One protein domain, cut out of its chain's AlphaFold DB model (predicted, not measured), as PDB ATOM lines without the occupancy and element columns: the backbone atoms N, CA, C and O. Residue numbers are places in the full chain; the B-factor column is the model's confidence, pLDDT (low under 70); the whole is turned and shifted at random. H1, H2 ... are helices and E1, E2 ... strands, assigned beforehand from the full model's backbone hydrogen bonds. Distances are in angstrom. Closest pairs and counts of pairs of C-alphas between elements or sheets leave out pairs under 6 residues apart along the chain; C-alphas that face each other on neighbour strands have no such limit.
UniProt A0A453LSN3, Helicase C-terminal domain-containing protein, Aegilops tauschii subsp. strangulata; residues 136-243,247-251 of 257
ATOM      1  N   GLY A 136     120.212 145.648 184.443       94.62
ATOM      2  CA  GLY A 136     121.520 145.287 183.903       94.62
ATOM      3  C   GLY A 136     122.295 144.397 184.873       94.62
ATOM      4  O   GLY A 136     122.368 144.690 186.065       94.62
ATOM      5  N   LEU A 137     122.891 143.328 184.358       93.94
ATOM      6  CA  LEU A 137     123.832 142.464 185.064       93.94
ATOM      7  C   LEU A 137     125.228 142.640 184.479       93.94
ATOM      8  O   LEU A 137     125.384 142.876 183.281       93.94
ATOM      9  N   PHE A 138     126.235 142.490 185.331       92.06
ATOM     10  CA  PHE A 138     127.632 142.653 184.956       92.06
ATOM     11  C   PHE A 138     128.418 141.356 185.220       92.06
ATOM     12  O   PHE A 138     128.177 140.714 186.250       92.06
ATOM     13  N   PRO A 139     129.341 140.941 184.329       91.56
ATOM     14  CA  PRO A 139     130.175 139.760 184.547       91.56
ATOM     15  C   PRO A 139     131.066 139.913 185.790       91.56
ATOM     16  O   PRO A 139     131.937 140.777 185.836       91.56
ATOM     17  N   THR A 140     130.871 139.063 186.801       92.94
ATOM     18  CA  THR A 140     131.693 139.088 188.019       92.94
ATOM     19  C   THR A 140     132.979 138.287 187.844       92.94
ATOM     20  O   THR A 140     133.017 137.294 187.113       92.94
ATOM     21  N   PHE A 141     134.030 138.673 188.574       94.00
ATOM     22  CA  PHE A 141     135.304 137.950 188.554       94.00
ATOM     23  C   PHE A 141     135.143 136.457 188.866       94.00
ATOM     24  O   PHE A 141     135.739 135.625 188.187       94.00
ATOM     25  N   ASP A 142     134.303 136.099 189.840       93.44
ATOM     26  CA  ASP A 142     134.105 134.703 190.234       93.44
ATOM     27  C   ASP A 142     133.616 133.844 189.062       93.44
ATOM     28  O   ASP A 142     134.157 132.760 188.827       93.44
ATOM     29  N   LEU A 143     132.663 134.355 188.274       91.69
ATOM     30  CA  LEU A 143     132.154 133.678 187.080       91.69
ATOM     31  C   LEU A 143     133.240 133.543 186.009       91.69
ATOM     32  O   LEU A 143     133.440 132.455 185.463       91.69
ATOM     33  N   LEU A 144     133.984 134.620 185.750       92.00
ATOM     34  CA  LEU A 144     135.064 134.621 184.761       92.00
ATOM     35  C   LEU A 144     136.208 133.676 185.173       92.00
ATOM     36  O   LEU A 144     136.762 132.972 184.329       92.00
ATOM     37  N   SER A 145     136.506 133.569 186.471       92.44
ATOM     38  CA  SER A 145     137.515 132.645 187.008       92.44
ATOM     39  C   SER A 145     137.136 131.176 186.795       92.44
ATOM     40  O   SER A 145     137.996 130.333 186.534       92.44
ATOM     41  N   VAL A 146     135.842 130.847 186.883       91.75
ATOM     42  CA  VAL A 146     135.342 129.499 186.590       91.75
ATOM     43  C   VAL A 146     135.498 129.204 185.099       91.75
ATOM     44  O   VAL A 146     135.991 128.133 184.750       91.75
ATOM     45  N   TYR A 147     135.156 130.155 184.227       90.38
ATOM     46  CA  TYR A 147     135.343 130.014 182.780       90.38
ATOM     47  C   TYR A 147     136.813 129.839 182.381       90.38
ATOM     48  O   TYR A 147     137.112 128.979 181.551       90.38
ATOM     49  N   SER A 148     137.727 130.596 182.996       91.75
ATOM     50  CA  SER A 148     139.178 130.427 182.820       91.75
ATOM     51  C   SER A 148     139.603 128.982 183.099       91.75
ATOM     52  O   SER A 148     140.191 128.329 182.233       91.75
ATOM     53  N   ARG A 149     139.207 128.437 184.260       91.69
ATOM     54  CA  ARG A 149     139.518 127.051 184.652       91.69
ATOM     55  C   ARG A 149     138.930 126.015 183.695       91.69
ATOM     56  O   ARG A 149     139.593 125.028 183.398       91.69
ATOM     57  N   LEU A 150     137.706 126.228 183.212       90.06
ATOM     58  CA  LEU A 150     137.037 125.309 182.282       90.06
ATOM     59  C   LEU A 150     137.698 125.275 180.898       90.06
ATOM     60  O   LEU A 150     137.681 124.237 180.239       90.06
ATOM     61  N   HIS A 151     138.262 126.395 180.449       86.56
ATOM     62  CA  HIS A 151     138.868 126.516 179.123       86.56
ATOM     63  C   HIS A 151     140.397 126.417 179.119       86.56
ATOM     64  O   HIS A 151     140.984 126.389 178.038       86.56
ATOM     65  N   GLY A 152     141.035 126.351 180.292       88.75
ATOM     66  CA  GLY A 152     142.490 126.268 180.420       88.75
ATOM     67  C   GLY A 152     143.203 127.504 179.870       88.75
ATOM     68  O   GLY A 152     144.258 127.377 179.254       88.75
ATOM     69  N   THR A 153     142.598 128.685 180.024       88.94
ATOM     70  CA  THR A 153     143.137 129.944 179.502       88.94
ATOM     71  C   THR A 153     143.072 131.050 180.546       88.94
ATOM     72  O   THR A 153     142.089 131.163 181.276       88.94
ATOM     73  N   ASP A 154     144.113 131.881 180.580       88.31
ATOM     74  CA  ASP A 154     144.211 133.073 181.430       88.31
ATOM     75  C   ASP A 154     144.062 134.373 180.616       88.31
ATOM     76  O   ASP A 154     144.375 135.466 181.098       88.31
ATOM     77  N   PHE A 155     143.611 134.255 179.363       92.56
ATOM     78  CA  PHE A 155     143.283 135.391 178.506       92.56
ATOM     79  C   PHE A 155     141.852 135.852 178.791       92.56
ATOM     80  O   PHE A 155     140.892 135.105 178.588       92.56
ATOM     81  N   LEU A 156     141.706 137.077 179.283       93.12
ATOM     82  CA  LEU A 156     140.439 137.630 179.741       93.12
ATOM     83  C   LEU A 156     139.502 137.986 178.583       93.12
ATOM     84  O   LEU A 156     138.303 137.738 178.696       93.12
ATOM     85  N   HIS A 157     140.021 138.502 177.468       94.88
ATOM     86  CA  HIS A 157     139.232 138.842 176.283       94.88
ATOM     87  C   HIS A 157     138.418 137.645 175.753       94.88
ATOM     88  O   HIS A 157     137.190 137.743 175.705       94.88
ATOM     89  N   PRO A 158     139.024 136.485 175.411       93.06
ATOM     90  CA  PRO A 158     138.265 135.340 174.908       93.06
ATOM     91  C   PRO A 158     137.336 134.727 175.963       93.06
ATOM     92  O   PRO A 158     136.317 134.134 175.604       93.06
ATOM     93  N   ILE A 159     137.653 134.850 177.258       93.31
ATOM     94  CA  ILE A 159     136.744 134.434 178.335       93.31
ATOM     95  C   ILE A 159     135.501 135.326 178.346       93.31
ATOM     96  O   ILE A 159     134.382 134.810 178.371       93.31
ATOM     97  N   LEU A 160     135.695 136.644 178.322       93.00
ATOM     98  CA  LEU A 160     134.624 137.630 178.379       93.00
ATOM     99  C   LEU A 160     133.733 137.543 177.138       93.00
ATOM    100  O   LEU A 160     132.519 137.438 177.274       93.00
ATOM    101  N   GLU A 161     134.320 137.483 175.944       93.19
ATOM    102  CA  GLU A 161     133.588 137.337 174.680       93.19
ATOM    103  C   GLU A 161     132.684 136.091 174.689       93.19
ATOM    104  O   GLU A 161     131.490 136.165 174.391       93.19
ATOM    105  N   ARG A 162     133.218 134.941 175.126       90.75
ATOM    106  CA  ARG A 162     132.435 133.701 175.241       90.75
ATOM    107  C   ARG A 162     131.371 133.770 176.324       90.75
ATOM    108  O   ARG A 162     130.294 133.202 176.145       90.75
ATOM    109  N   PHE A 163     131.668 134.410 177.453       91.81
ATOM    110  CA  PHE A 163     130.689 134.612 178.514       91.81
ATOM    111  C   PHE A 163     129.497 135.413 177.983       91.81
ATOM    112  O   PHE A 163     128.358 134.994 178.175       91.81
ATOM    113  N   LEU A 164     129.756 136.504 177.259       91.88
ATOM    114  CA  LEU A 164     128.725 137.358 176.673       91.88
ATOM    115  C   LEU A 164     127.898 136.622 175.607       91.88
ATOM    116  O   LEU A 164     126.674 136.731 175.620       91.88
ATOM    117  N   ASP A 165     128.530 135.812 174.750       91.25
ATOM    118  CA  ASP A 165     127.833 135.008 173.729       91.25
ATOM    119  C   ASP A 165     126.964 133.884 174.329       91.25
ATOM    120  O   ASP A 165     125.917 133.522 173.789       91.25
ATOM    121  N   LYS A 166     127.384 133.298 175.459       90.81
ATOM    122  CA  LYS A 166     126.699 132.148 176.081       90.81
ATOM    123  C   LYS A 166     125.799 132.502 177.260       90.81
ATOM    124  O   LYS A 166     125.087 131.614 177.741       90.81
ATOM    125  N   ALA A 167     125.813 133.746 177.732       90.69
ATOM    126  CA  ALA A 167     125.014 134.179 178.868       90.69
ATOM    127  C   ALA A 167     123.516 133.967 178.598       90.69
ATOM    128  O   ALA A 167     122.944 134.495 177.646       90.69
ATOM    129  N   LYS A 168     122.861 133.195 179.470       92.81
ATOM    130  CA  LYS A 168     121.406 133.009 179.464       92.81
ATOM    131  C   LYS A 168     120.813 133.746 180.650       92.81
ATOM    132  O   LYS A 168     121.180 133.471 181.789       92.81
ATOM    133  N   LEU A 169     119.891 134.656 180.370       92.88
ATOM    134  CA  LEU A 169     119.258 135.510 181.365       92.88
ATOM    135  C   LEU A 169     117.746 135.282 181.397       92.88
ATOM    136  O   LEU A 169     117.143 134.920 180.387       92.88
ATOM    137  N   SER A 170     117.140 135.523 182.561       94.25
ATOM    138  CA  SER A 170     115.687 135.703 182.668       94.25
ATOM    139  C   SER A 170     115.260 136.945 181.864       94.25
ATOM    140  O   SER A 170     116.067 137.874 181.746       94.25
ATOM    141  N   PRO A 171     114.026 137.004 181.318       92.88
ATOM    142  CA  PRO A 171     113.513 138.166 180.577       92.88
ATOM    143  C   PRO A 171     113.702 139.515 181.292       92.88
ATOM    144  O   PRO A 171     113.959 140.524 180.633       92.88
ATOM    145  N   ASP A 172     113.666 139.517 182.625       95.19
ATOM    146  CA  ASP A 172     113.786 140.721 183.461       95.19
ATOM    147  C   ASP A 172     115.217 141.287 183.532       95.19
ATOM    148  O   ASP A 172     115.457 142.311 184.172       95.19
ATOM    149  N   TYR A 173     116.196 140.642 182.889       95.75
ATOM    150  CA  TYR A 173     117.595 141.058 182.932       95.75
ATOM    151  C   TYR A 173     118.214 141.193 181.539       95.75
ATOM    152  O   TYR A 173     117.769 140.599 180.551       95.75
ATOM    153  N   PHE A 174     119.273 141.992 181.457       94.31
ATOM    154  CA  PHE A 174     120.159 142.089 180.297       94.31
ATOM    155  C   PHE A 174     121.613 142.158 180.760       94.31
ATOM    156  O   PHE A 174     121.874 142.573 181.885       94.31
ATOM    157  N   ILE A 175     122.564 141.759 179.913       93.06
ATOM    158  CA  ILE A 175     123.973 142.044 180.190       93.06
ATOM    159  C   ILE A 175     124.233 143.507 179.845       93.06
ATOM    160  O   ILE A 175     123.881 143.950 178.751       93.06
ATOM    161  N   ALA A 176     124.802 144.248 180.793       92.44
ATOM    162  CA  ALA A 176     125.220 145.624 180.577       92.44
ATOM    163  C   ALA A 176     126.264 145.714 179.452       92.44
ATOM    164  O   ALA A 176     126.967 144.746 179.166       92.44
ATOM    165  N   ASP A 177     126.364 146.884 178.823       89.25
ATOM    166  CA  ASP A 177     127.368 147.114 177.790       89.25
ATOM    167  C   ASP A 177     128.784 146.913 178.355       89.25
ATOM    168  O   ASP A 177     129.158 147.498 179.372       89.25
ATOM    169  N   CYS A 178     129.534 146.026 177.704       90.12
ATOM    170  CA  CYS A 178     130.884 145.613 178.077       90.12
ATOM    171  C   CYS A 178     131.882 145.872 176.932       90.12
ATOM    172  O   CYS A 178     132.968 145.292 176.938       90.12
ATOM    173  N   GLU A 179     131.535 146.698 175.935       89.38
ATOM    174  CA  GLU A 179     132.395 146.960 174.771       89.38
ATOM    175  C   GLU A 179     133.762 147.537 175.181       89.38
ATOM    176  O   GLU A 179     134.807 147.062 174.732       89.38
ATOM    177  N   ASP A 180     133.771 148.516 176.087       89.06
ATOM    178  CA  ASP A 180     135.012 149.122 176.582       89.06
ATOM    179  C   ASP A 180     135.824 148.125 177.420       89.06
ATOM    180  O   ASP A 180     137.043 148.039 177.276       89.06
ATOM    181  N   MET A 181     135.146 147.283 178.210       91.75
ATOM    182  CA  MET A 181     135.784 146.206 178.972       91.75
ATOM    183  C   MET A 181     136.483 145.199 178.047       91.75
ATOM    184  O   MET A 181     137.601 144.783 178.341       91.75
ATOM    185  N   LEU A 182     135.861 144.827 176.920       92.88
ATOM    186  CA  LEU A 182     136.467 143.949 175.911       92.88
ATOM    187  C   LEU A 182     137.710 144.589 175.285       92.88
ATOM    188  O   LEU A 182     138.747 143.936 175.177       92.88
ATOM    189  N   LYS A 183     137.644 145.875 174.923       92.31
ATOM    190  CA  LYS A 183     138.793 146.598 174.355       92.31
ATOM    191  C   LYS A 183     139.963 146.661 175.334       92.31
ATOM    192  O   LYS A 183     141.092 146.372 174.945       92.31
ATOM    193  N   VAL A 184     139.699 146.971 176.605       93.75
ATOM    194  CA  VAL A 184     140.739 146.959 177.645       93.75
ATOM    195  C   VAL A 184     141.284 145.547 177.859       93.75
ATOM    196  O   VAL A 184     142.500 145.383 177.946       93.75
ATOM    197  N   ALA A 185     140.418 144.528 177.880       94.44
ATOM    198  CA  ALA A 185     140.823 143.131 178.023       94.44
ATOM    199  C   ALA A 185     141.813 142.706 176.931       94.44
ATOM    200  O   ALA A 185     142.798 142.045 177.245       94.44
ATOM    201  N   ALA A 186     141.595 143.136 175.682       93.62
ATOM    202  CA  ALA A 186     142.508 142.865 174.574       93.62
ATOM    203  C   ALA A 186     143.906 143.474 174.795       93.62
ATOM    204  O   ALA A 186     144.902 142.826 174.492       93.62
ATOM    205  N   ILE A 187     143.985 144.681 175.368       92.38
ATOM    206  CA  ILE A 187     145.258 145.360 175.666       92.38
ATOM    207  C   ILE A 187     145.998 144.653 176.810       92.38
ATOM    208  O   ILE A 187     147.186 144.352 176.704       92.38
ATOM    209  N   VAL A 188     145.313 144.378 177.925       94.12
ATOM    210  CA  VAL A 188     145.963 143.808 179.122       94.12
ATOM    211  C   VAL A 188     146.300 142.327 178.977       94.12
ATOM    212  O   VAL A 188     147.097 141.799 179.752       94.12
ATOM    213  N   ASP A 189     145.709 141.645 177.997       94.50
ATOM    214  CA  ASP A 189     145.987 140.241 177.717       94.50
ATOM    215  C   ASP A 189     147.378 139.991 177.138       94.50
ATOM    216  O   ASP A 189     147.929 138.910 177.355       94.50
ATOM    217  N   GLU A 190     147.971 140.988 176.483       92.38
ATOM    218  CA  GLU A 190     149.352 140.932 175.991       92.38
ATOM    219  C   GLU A 190     150.389 141.049 177.123       92.38
ATOM    220  O   GLU A 190     151.576 140.776 176.925       92.38
ATOM    221  N   LEU A 191     149.954 141.435 178.326       93.25
ATOM    222  CA  LEU A 191     150.823 141.686 179.471       93.25
ATOM    223  C   LEU A 191     150.891 140.470 180.412       93.25
ATOM    224  O   LEU A 191     149.894 139.766 180.602       93.25
ATOM    225  N   PRO A 192     152.044 140.231 181.073       92.69
ATOM    226  CA  PRO A 192     152.227 139.121 182.008       92.69
ATOM    227  C   PRO A 192     151.578 139.429 183.371       92.69
ATOM    228  O   PRO A 192     152.254 139.553 184.390       92.69
ATOM    229  N   LEU A 193     150.255 139.588 183.374       93.19
ATOM    230  CA  LEU A 193     149.431 139.894 184.543       93.19
ATOM    231  C   LEU A 193     148.615 138.675 184.977       93.19
ATOM    232  O   LEU A 193     148.173 137.880 184.146       93.19
ATOM    233  N   ALA A 194     148.363 138.555 186.284       92.69
ATOM    234  CA  ALA A 194     147.429 137.560 186.793       92.69
ATOM    235  C   ALA A 194     145.997 137.885 186.337       92.69
ATOM    236  O   ALA A 194     145.634 139.050 186.171       92.69
ATOM    237  N   LEU A 195     145.150 136.859 186.194       92.81
ATOM    238  CA  LEU A 195     143.766 137.022 185.729       92.81
ATOM    239  C   LEU A 195     142.968 138.036 186.567       92.81
ATOM    240  O   LEU A 195     142.176 138.807 186.029       92.81
ATOM    241  N   HIS A 196     143.189 138.047 187.884       93.38
ATOM    242  CA  HIS A 196     142.562 139.011 188.786       93.38
ATOM    243  C   HIS A 196     142.982 140.450 188.473       93.38
ATOM    244  O   HIS A 196     142.130 141.327 188.366       93.38
ATOM    245  N   ASP A 197     144.274 140.693 188.260       94.00
ATOM    246  CA  ASP A 197     144.783 142.038 187.980       94.00
ATOM    247  C   ASP A 197     144.287 142.532 186.621       94.00
ATOM    248  O   ASP A 197     143.839 143.672 186.507       94.00
ATOM    249  N   LYS A 198     144.254 141.649 185.612       94.38
ATOM    250  CA  LYS A 198     143.628 141.941 184.313       94.38
ATOM    251  C   LYS A 198     142.172 142.374 184.479       94.38
ATOM    252  O   LYS A 198     141.764 143.376 183.897       94.38
ATOM    253  N   TYR A 199     141.400 141.658 185.300       94.56
ATOM    254  CA  TYR A 199     140.009 142.013 185.583       94.56
ATOM    255  C   TYR A 199     139.900 143.388 186.252       94.56
ATOM    256  O   TYR A 199     139.070 144.192 185.835       94.56
ATOM    257  N   VAL A 200     140.757 143.697 187.230       94.12
ATOM    258  CA  VAL A 200     140.784 145.013 187.892       94.12
ATOM    259  C   VAL A 200     141.095 146.138 186.897       94.12
ATOM    260  O   VAL A 200     140.415 147.165 186.911       94.12
ATOM    261  N   PHE A 201     142.056 145.945 185.988       94.06
ATOM    262  CA  PHE A 201     142.318 146.921 184.925       94.06
ATOM    263  C   PHE A 201     141.112 147.098 183.996       94.06
ATOM    264  O   PHE A 201     140.770 148.226 183.660       94.06
ATOM    265  N   CYS A 202     140.405 146.020 183.652       93.12
ATOM    266  CA  CYS A 202     139.195 146.091 182.826       93.12
ATOM    267  C   CYS A 202     138.007 146.784 183.515       93.12
ATOM    268  O   CYS A 202     137.114 147.273 182.832       93.12
ATOM    269  N   GLN A 203     137.982 146.832 184.852       91.56
ATOM    270  CA  GLN A 203     136.998 147.607 185.625       91.56
ATOM    271  C   GLN A 203     137.339 149.100 185.704       91.56
ATOM    272  O   GLN A 203     136.526 149.893 186.182       91.56
ATOM    273  N   SER A 204     138.547 149.492 185.297       90.75
ATOM    274  CA  SER A 204     138.967 150.888 185.365       90.75
ATOM    275  C   SER A 204     138.177 151.718 184.344       90.75
ATOM    276  O   SER A 204     138.145 151.356 183.168       90.75
ATOM    277  N   PRO A 205     137.539 152.827 184.763       84.69
ATOM    278  CA  PRO A 205     136.740 153.659 183.874       84.69
ATOM    279  C   PRO A 205     137.667 154.487 182.978       84.69
ATOM    280  O   PRO A 205     138.092 155.576 183.354       84.69
ATOM    281  N   VAL A 206     138.009 153.948 181.810       87.12
ATOM    282  CA  VAL A 206     138.872 154.598 180.818       87.12
ATOM    283  C   VAL A 206     138.083 154.799 179.535       87.12
ATOM    284  O   VAL A 206     137.474 153.859 179.030       87.12
ATOM    285  N   ASP A 207     138.112 156.017 178.992       85.62
ATOM    286  CA  ASP A 207     137.586 156.265 177.653       85.62
ATOM    287  C   ASP A 207     138.570 155.714 176.616       85.62
ATOM    288  O   ASP A 207     139.578 156.333 176.280       85.62
ATOM    289  N   VAL A 208     138.268 154.527 176.098       84.56
ATOM    290  CA  VAL A 208     139.058 153.839 175.064       84.56
ATOM    291  C   VAL A 208     139.038 154.545 173.703       84.56
ATOM    292  O   VAL A 208     139.718 154.113 172.774       84.56
ATOM    293  N   ARG A 209     138.233 155.603 173.541       84.00
ATOM    294  CA  ARG A 209     138.235 156.457 172.341       84.00
ATOM    295  C   ARG A 209     139.253 157.588 172.449       84.00
ATOM    296  O   ARG A 209     139.532 158.236 171.442       84.00
ATOM    297  N   ASP A 210     139.765 157.843 173.650       86.81
ATOM    298  CA  ASP A 210     140.794 158.836 173.909       86.81
ATOM    299  C   ASP A 210     142.178 158.170 173.951       86.81
ATOM    300  O   ASP A 210     142.483 157.335 174.809       86.81
ATOM    301  N   ASP A 211     143.033 158.552 173.001       87.56
ATOM    302  CA  ASP A 211     144.360 157.957 172.837       87.56
ATOM    303  C   ASP A 211     145.252 158.200 174.062       87.56
ATOM    304  O   ASP A 211     146.027 157.325 174.443       87.56
ATOM    305  N   ILE A 212     145.137 159.370 174.703       88.00
ATOM    306  CA  ILE A 212     145.939 159.736 175.882       88.00
ATOM    307  C   ILE A 212     145.559 158.845 177.067       88.00
ATOM    308  O   ILE A 212     146.438 158.251 177.696       88.00
ATOM    309  N   SER A 213     144.260 158.697 177.333       89.00
ATOM    310  CA  SER A 213     143.730 157.830 178.391       89.00
ATOM    311  C   SER A 213     144.109 156.366 178.162       89.00
ATOM    312  O   SER A 213     144.564 155.683 179.085       89.00
ATOM    313  N   THR A 214     144.002 155.895 176.917       90.38
ATOM    314  CA  THR A 214     144.368 154.524 176.532       90.38
ATOM    315  C   THR A 214     145.868 154.274 176.696       90.38
ATOM    316  O   THR A 214     146.268 153.270 177.285       90.38
ATOM    317  N   GLN A 215     146.721 155.201 176.251       89.38
ATOM    318  CA  GLN A 215     148.171 155.119 176.465       89.38
ATOM    319  C   GLN A 215     148.528 155.142 177.952       89.38
ATOM    320  O   GLN A 215     149.390 154.372 178.384       89.38
ATOM    321  N   GLY A 216     147.857 155.989 178.736       89.88
ATOM    322  CA  GLY A 216     147.997 156.028 180.186       89.88
ATOM    323  C   GLY A 216     147.715 154.659 180.797       89.88
ATOM    324  O   GLY A 216     148.579 154.110 181.482       89.88
ATOM    325  N   LEU A 217     146.554 154.071 180.494       92.06
ATOM    326  CA  LEU A 217     146.157 152.740 180.964       92.06
ATOM    327  C   LEU A 217     147.200 151.667 180.624       92.06
ATOM    328  O   LEU A 217     147.602 150.908 181.509       92.06
ATOM    329  N   THR A 218     147.683 151.633 179.380       91.88
ATOM    330  CA  THR A 218     148.721 150.683 178.956       91.88
ATOM    331  C   THR A 218     150.011 150.875 179.752       91.88
ATOM    332  O   THR A 218     150.570 149.903 180.257       91.88
ATOM    333  N   GLN A 219     150.459 152.117 179.965       91.31
ATOM    334  CA  GLN A 219     151.641 152.397 180.788       91.31
ATOM    335  C   GLN A 219     151.450 151.995 182.256       91.31
ATOM    336  O   GLN A 219     152.380 151.468 182.874       91.31
ATOM    337  N   PHE A 220     150.262 152.217 182.829       93.06
ATOM    338  CA  PHE A 220     149.926 151.741 184.174       93.06
ATOM    339  C   PHE A 220     150.034 150.216 184.253       93.06
ATOM    340  O   PHE A 220     150.702 149.697 185.152       93.06
ATOM    341  N   ALA A 221     149.433 149.510 183.296       93.56
ATOM    342  CA  ALA A 221     149.426 148.055 183.253       93.56
ATOM    343  C   ALA A 221     150.833 147.470 183.028       93.56
ATOM    344  O   ALA A 221     151.240 146.562 183.752       93.56
ATOM    345  N   GLU A 222     151.625 148.028 182.110       93.06
ATOM    346  CA  GLU A 222     153.010 147.607 181.867       93.06
ATOM    347  C   GLU A 222     153.919 147.820 183.082       93.06
ATOM    348  O   GLU A 222     154.724 146.951 183.435       93.06
ATOM    349  N   ASN A 223     153.826 148.989 183.722       92.50
ATOM    350  CA  ASN A 223     154.636 149.300 184.898       92.50
ATOM    351  C   ASN A 223     154.258 148.399 186.075       92.50
ATOM    352  O   ASN A 223     155.145 147.911 186.782       92.50
ATOM    353  N   TYR A 224     152.962 148.133 186.247       94.38
ATOM    354  CA  TYR A 224     152.477 147.193 187.248       94.38
ATOM    355  C   TYR A 224     152.971 145.769 186.965       94.38
ATOM    356  O   TYR A 224     153.521 145.138 187.864       94.38
ATOM    357  N   ALA A 225     152.904 145.302 185.716       93.06
ATOM    358  CA  ALA A 225     153.403 143.984 185.322       93.06
ATOM    359  C   ALA A 225     154.906 143.802 185.613       93.06
ATOM    360  O   ALA A 225     155.346 142.719 185.992       93.06
ATOM    361  N   LYS A 226     155.707 144.868 185.465       90.75
ATOM    362  CA  LYS A 226     157.164 144.831 185.692       90.75
ATOM    363  C   LYS A 226     157.561 144.969 187.166       90.75
ATOM    364  O   LYS A 226     158.524 144.338 187.595       90.75
ATOM    365  N   LYS A 227     156.896 145.850 187.922       89.00
ATOM    366  CA  LYS A 227     157.342 146.288 189.263       89.00
ATOM    367  C   LYS A 227     156.373 145.931 190.396       89.00
ATOM    368  O   LYS A 227     156.689 146.197 191.555       89.00
ATOM    369  N   GLY A 228     155.171 145.446 190.083       88.94
ATOM    370  CA  GLY A 228     154.061 145.259 191.031       88.94
ATOM    371  C   GLY A 228     153.523 146.557 191.649       88.94
ATOM    372  O   GLY A 228     152.632 146.530 192.490       88.94
ATOM    373  N   THR A 229     154.081 147.711 191.274       88.44
ATOM    374  CA  THR A 229     153.723 149.032 191.795       88.44
ATOM    375  C   THR A 229     153.894 150.072 190.703       88.44
ATOM    376  O   THR A 229     154.816 149.991 189.890       88.44
ATOM    377  N   VAL A 230     153.022 151.078 190.702       88.31
ATOM    378  CA  VAL A 230     153.088 152.180 189.743       88.31
ATOM    379  C   VAL A 230     153.333 153.484 190.480       88.31
ATOM    380  O   VAL A 230     152.598 153.852 191.396       88.31
ATOM    381  N   ARG A 231     154.388 154.201 190.090       86.12
ATOM    382  CA  ARG A 231     154.686 155.529 190.627       86.12
ATOM    383  C   ARG A 231     154.145 156.572 189.666       86.12
ATOM    384  O   ARG A 231     154.645 156.697 188.557       86.12
ATOM    385  N   LEU A 232     153.192 157.384 190.121       82.25
ATOM    386  CA  LEU A 232     152.564 158.420 189.288       82.25
ATOM    387  C   LEU A 232     153.577 159.377 188.645       82.25
ATOM    388  O   LEU A 232     153.388 159.780 187.509       82.25
ATOM    389  N   LYS A 233     154.684 159.682 189.332       79.69
ATOM    390  CA  LYS A 233     155.762 160.539 188.803       79.69
ATOM    391  C   LYS A 233     156.513 159.942 187.604       79.69
ATOM    392  O   LYS A 233     157.227 160.675 186.934       79.69
ATOM    393  N   GLU A 234     156.422 158.630 187.385       74.88
ATOM    394  CA  GLU A 234     157.040 157.953 186.237       74.88
ATOM    395  C   GLU A 234     156.148 158.020 184.987       74.88
ATOM    396  O   GLU A 234     156.658 157.885 183.882       74.88
ATOM    397  N   ILE A 235     154.842 158.249 185.165       76.50
ATOM    398  CA  ILE A 235     153.842 158.314 184.087       76.50
ATOM    399  C   ILE A 235     153.501 159.772 183.767       76.50
ATOM    400  O   ILE A 235     153.485 160.184 182.612       76.50
ATOM    401  N   PHE A 236     153.301 160.590 184.800       73.62
ATOM    402  CA  PHE A 236     152.984 162.004 184.664       73.62
ATOM    403  C   PHE A 236     154.189 162.866 185.016       73.62
ATOM    404  O   PHE A 236     154.719 162.807 186.129       73.62
ATOM    405  N   THR A 237     154.578 163.731 184.078       66.94
ATOM    406  CA  THR A 237     155.599 164.757 184.309       66.94
ATOM    407  C   THR A 237     154.902 166.099 184.566       66.94
ATOM    408  O   THR A 237     154.560 166.791 183.611       66.94
ATOM    409  N   PRO A 238     154.679 166.514 185.828       58.34
ATOM    410  CA  PRO A 238     153.839 167.674 186.161       58.34
ATOM    411  C   PRO A 238     154.318 169.024 185.591       58.34
ATOM    412  O   PRO A 238     153.566 169.991 185.601       58.34
ATOM    413  N   GLY A 239     155.551 169.112 185.080       59.94
ATOM    414  CA  GLY A 239     156.123 170.340 184.515       59.94
ATOM    415  C   GLY A 239     155.778 170.630 183.049       59.94
ATOM    416  O   GLY A 239     156.215 171.657 182.532       59.94
ATOM    417  N   THR A 240     155.046 169.754 182.353       65.81
ATOM    418  CA  THR A 240     154.751 169.921 180.915       65.81
ATOM    419  C   THR A 240     153.427 170.631 180.629       65.81
ATOM    420  O   THR A 240     153.217 171.092 179.505       65.81
ATOM    421  N   LEU A 241     152.546 170.764 181.625       76.50
ATOM    422  CA  LEU A 241     151.200 171.299 181.435       76.50
ATOM    423  C   LEU A 241     151.225 172.829 181.342       76.50
ATOM    424  O   LEU A 241     151.760 173.523 182.207       76.50
ATOM    425  N   ARG A 242     150.634 173.364 180.270       80.06
ATOM    426  CA  ARG A 242     150.505 174.806 180.018       80.06
ATOM    427  C   ARG A 242     149.038 175.206 180.043       80.06
ATOM    428  O   ARG A 242     148.167 174.390 179.768       80.06
ATOM    429  N   VAL A 243     148.770 176.480 180.330       84.75
ATOM    430  CA  VAL A 243     147.413 177.031 180.219       84.75
ATOM    431  C   VAL A 243     146.949 176.896 178.760       84.75
ATOM    432  O   VAL A 243     147.668 177.357 177.867       84.75
ATOM    433  N   HIS A 247     140.898 175.084 171.994       82.00
ATOM    434  CA  HIS A 247     139.960 174.035 172.415       82.00
ATOM    435  C   HIS A 247     140.613 172.647 172.435       82.00
ATOM    436  O   HIS A 247     140.311 171.859 173.323       82.00
ATOM    437  N   ASN A 248     141.532 172.373 171.503       84.38
ATOM    438  CA  ASN A 248     142.249 171.098 171.450       84.38
ATOM    439  C   ASN A 248     143.176 170.935 172.660       84.38
ATOM    440  O   ASN A 248     143.144 169.900 173.304       84.38
ATOM    441  N   GLN A 249     143.913 171.983 173.045       85.75
ATOM    442  CA  GLN A 249     144.750 171.943 174.252       85.75
ATOM    443  C   GLN A 249     143.927 171.773 175.534       85.75
ATOM    444  O   GLN A 249     144.374 171.135 176.479       85.75
ATOM    445  N   LEU A 250     142.718 172.347 175.588       85.50
ATOM    446  CA  LEU A 250     141.814 172.110 176.713       85.50
ATOM    447  C   LEU A 250     141.327 170.655 176.735       85.50
ATOM    448  O   LEU A 250     141.230 170.075 177.807       85.50
ATOM    449  N   GLN A 251     141.030 170.069 175.572       85.00
ATOM    450  CA  GLN A 251     140.682 168.653 175.468       85.00
ATOM    451  C   GLN A 251     141.842 167.753 175.910       85.00
ATOM    452  O   GLN A 251     141.612 166.858 176.706       85.00
TER     453      GLN A 251
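What this domain is: This is residues 136 to 243 and 247 to 251 of the 257 residues of the protein "Helicase C-terminal domain-containing protein" of Aegilops tauschii subsp. strangulata (UniProt A0A453LSN3). Four short helices, H1 to H4, cross one another in a small cluster; the longest helix, H5, stands next to H3 and H4, and a thin tail with little H6 leads away from it toward H7, which touches no helix. Short strand E1 lies at the far end, beside the first printed residues. The 113 printed residues, mostly helix in class, hold seven named helices and one named strand in the order H1, H2, E1, H3, H4, H5, H6, H7. The whole is loose, with a radius of gyration of the C-alphas of 16.6 A, and only just flat, spanning 52 by 34 by 16 A.

How they stand to each other: H5, residues 211 to 227, only just touches H3, residues 179 to 188, with its residues 218 to 221 alone, in 3 pairs of C-alphas within 8 A; the closest are those of Val 188 and Ala 221, 6.9 A apart. H4, residues 195 to 202, touches H3 at a steep tilt of 52 degrees, opposite ways; the closest C-alphas, of Met 181 and Cys 202, are 5.1 A apart. H2, residues 156 to 166, touches H3 at a shallow tilt of 31 degrees, opposite ways, with the closest C-alphas, of His 157 and Ala 185, 4.9 A apart. H1, residues 141 to 151, touches H2 about perpendicular, at 88 degrees; the closest C-alphas, of Tyr 147 and Ile 159, are 6.4 A apart. E1, residues 173 to 175, pairs with no named strand, but residues 136 to 137 pair in parallel with its residues 174 to 175. H6, residues 232 to 235, only just touches residues 216 to 220 of H5, with 3 pairs within 8 A; the closest C-alphas, of Gln 219 and Ile 235, are 7.1 A apart. H7, residues 247 to 251, and H5 are apart. Each O i to N i+4 pair is within hydrogen-bond range in H1, H2, H3, H4, H5 and H7; H6 is too short for one.

Where its parts are: H5 is 24.0 A long, from C-alpha 211 at (144.360, 157.957, 172.837) to C-alpha 227. H1 and H2 each measure 15.2 A, and H3 14.6 A. C-alpha 141, where H1 begins, is at (135.304, 137.950, 188.554); H7 ends at C-alpha 251, (140.682, 168.653, 175.468).

The domain as a whole: The C-alphas of Pro 171 and Gly 239, the two farthest apart, are 53.5 A apart. Residues 244 to 246 are not printed; C-alphas 243 and 247 are 11.2 A apart across this cut. Of the links printed whole, none is long. Mean pLDDT of the printed part is 89.3, and residues 237 to 240 are under 70.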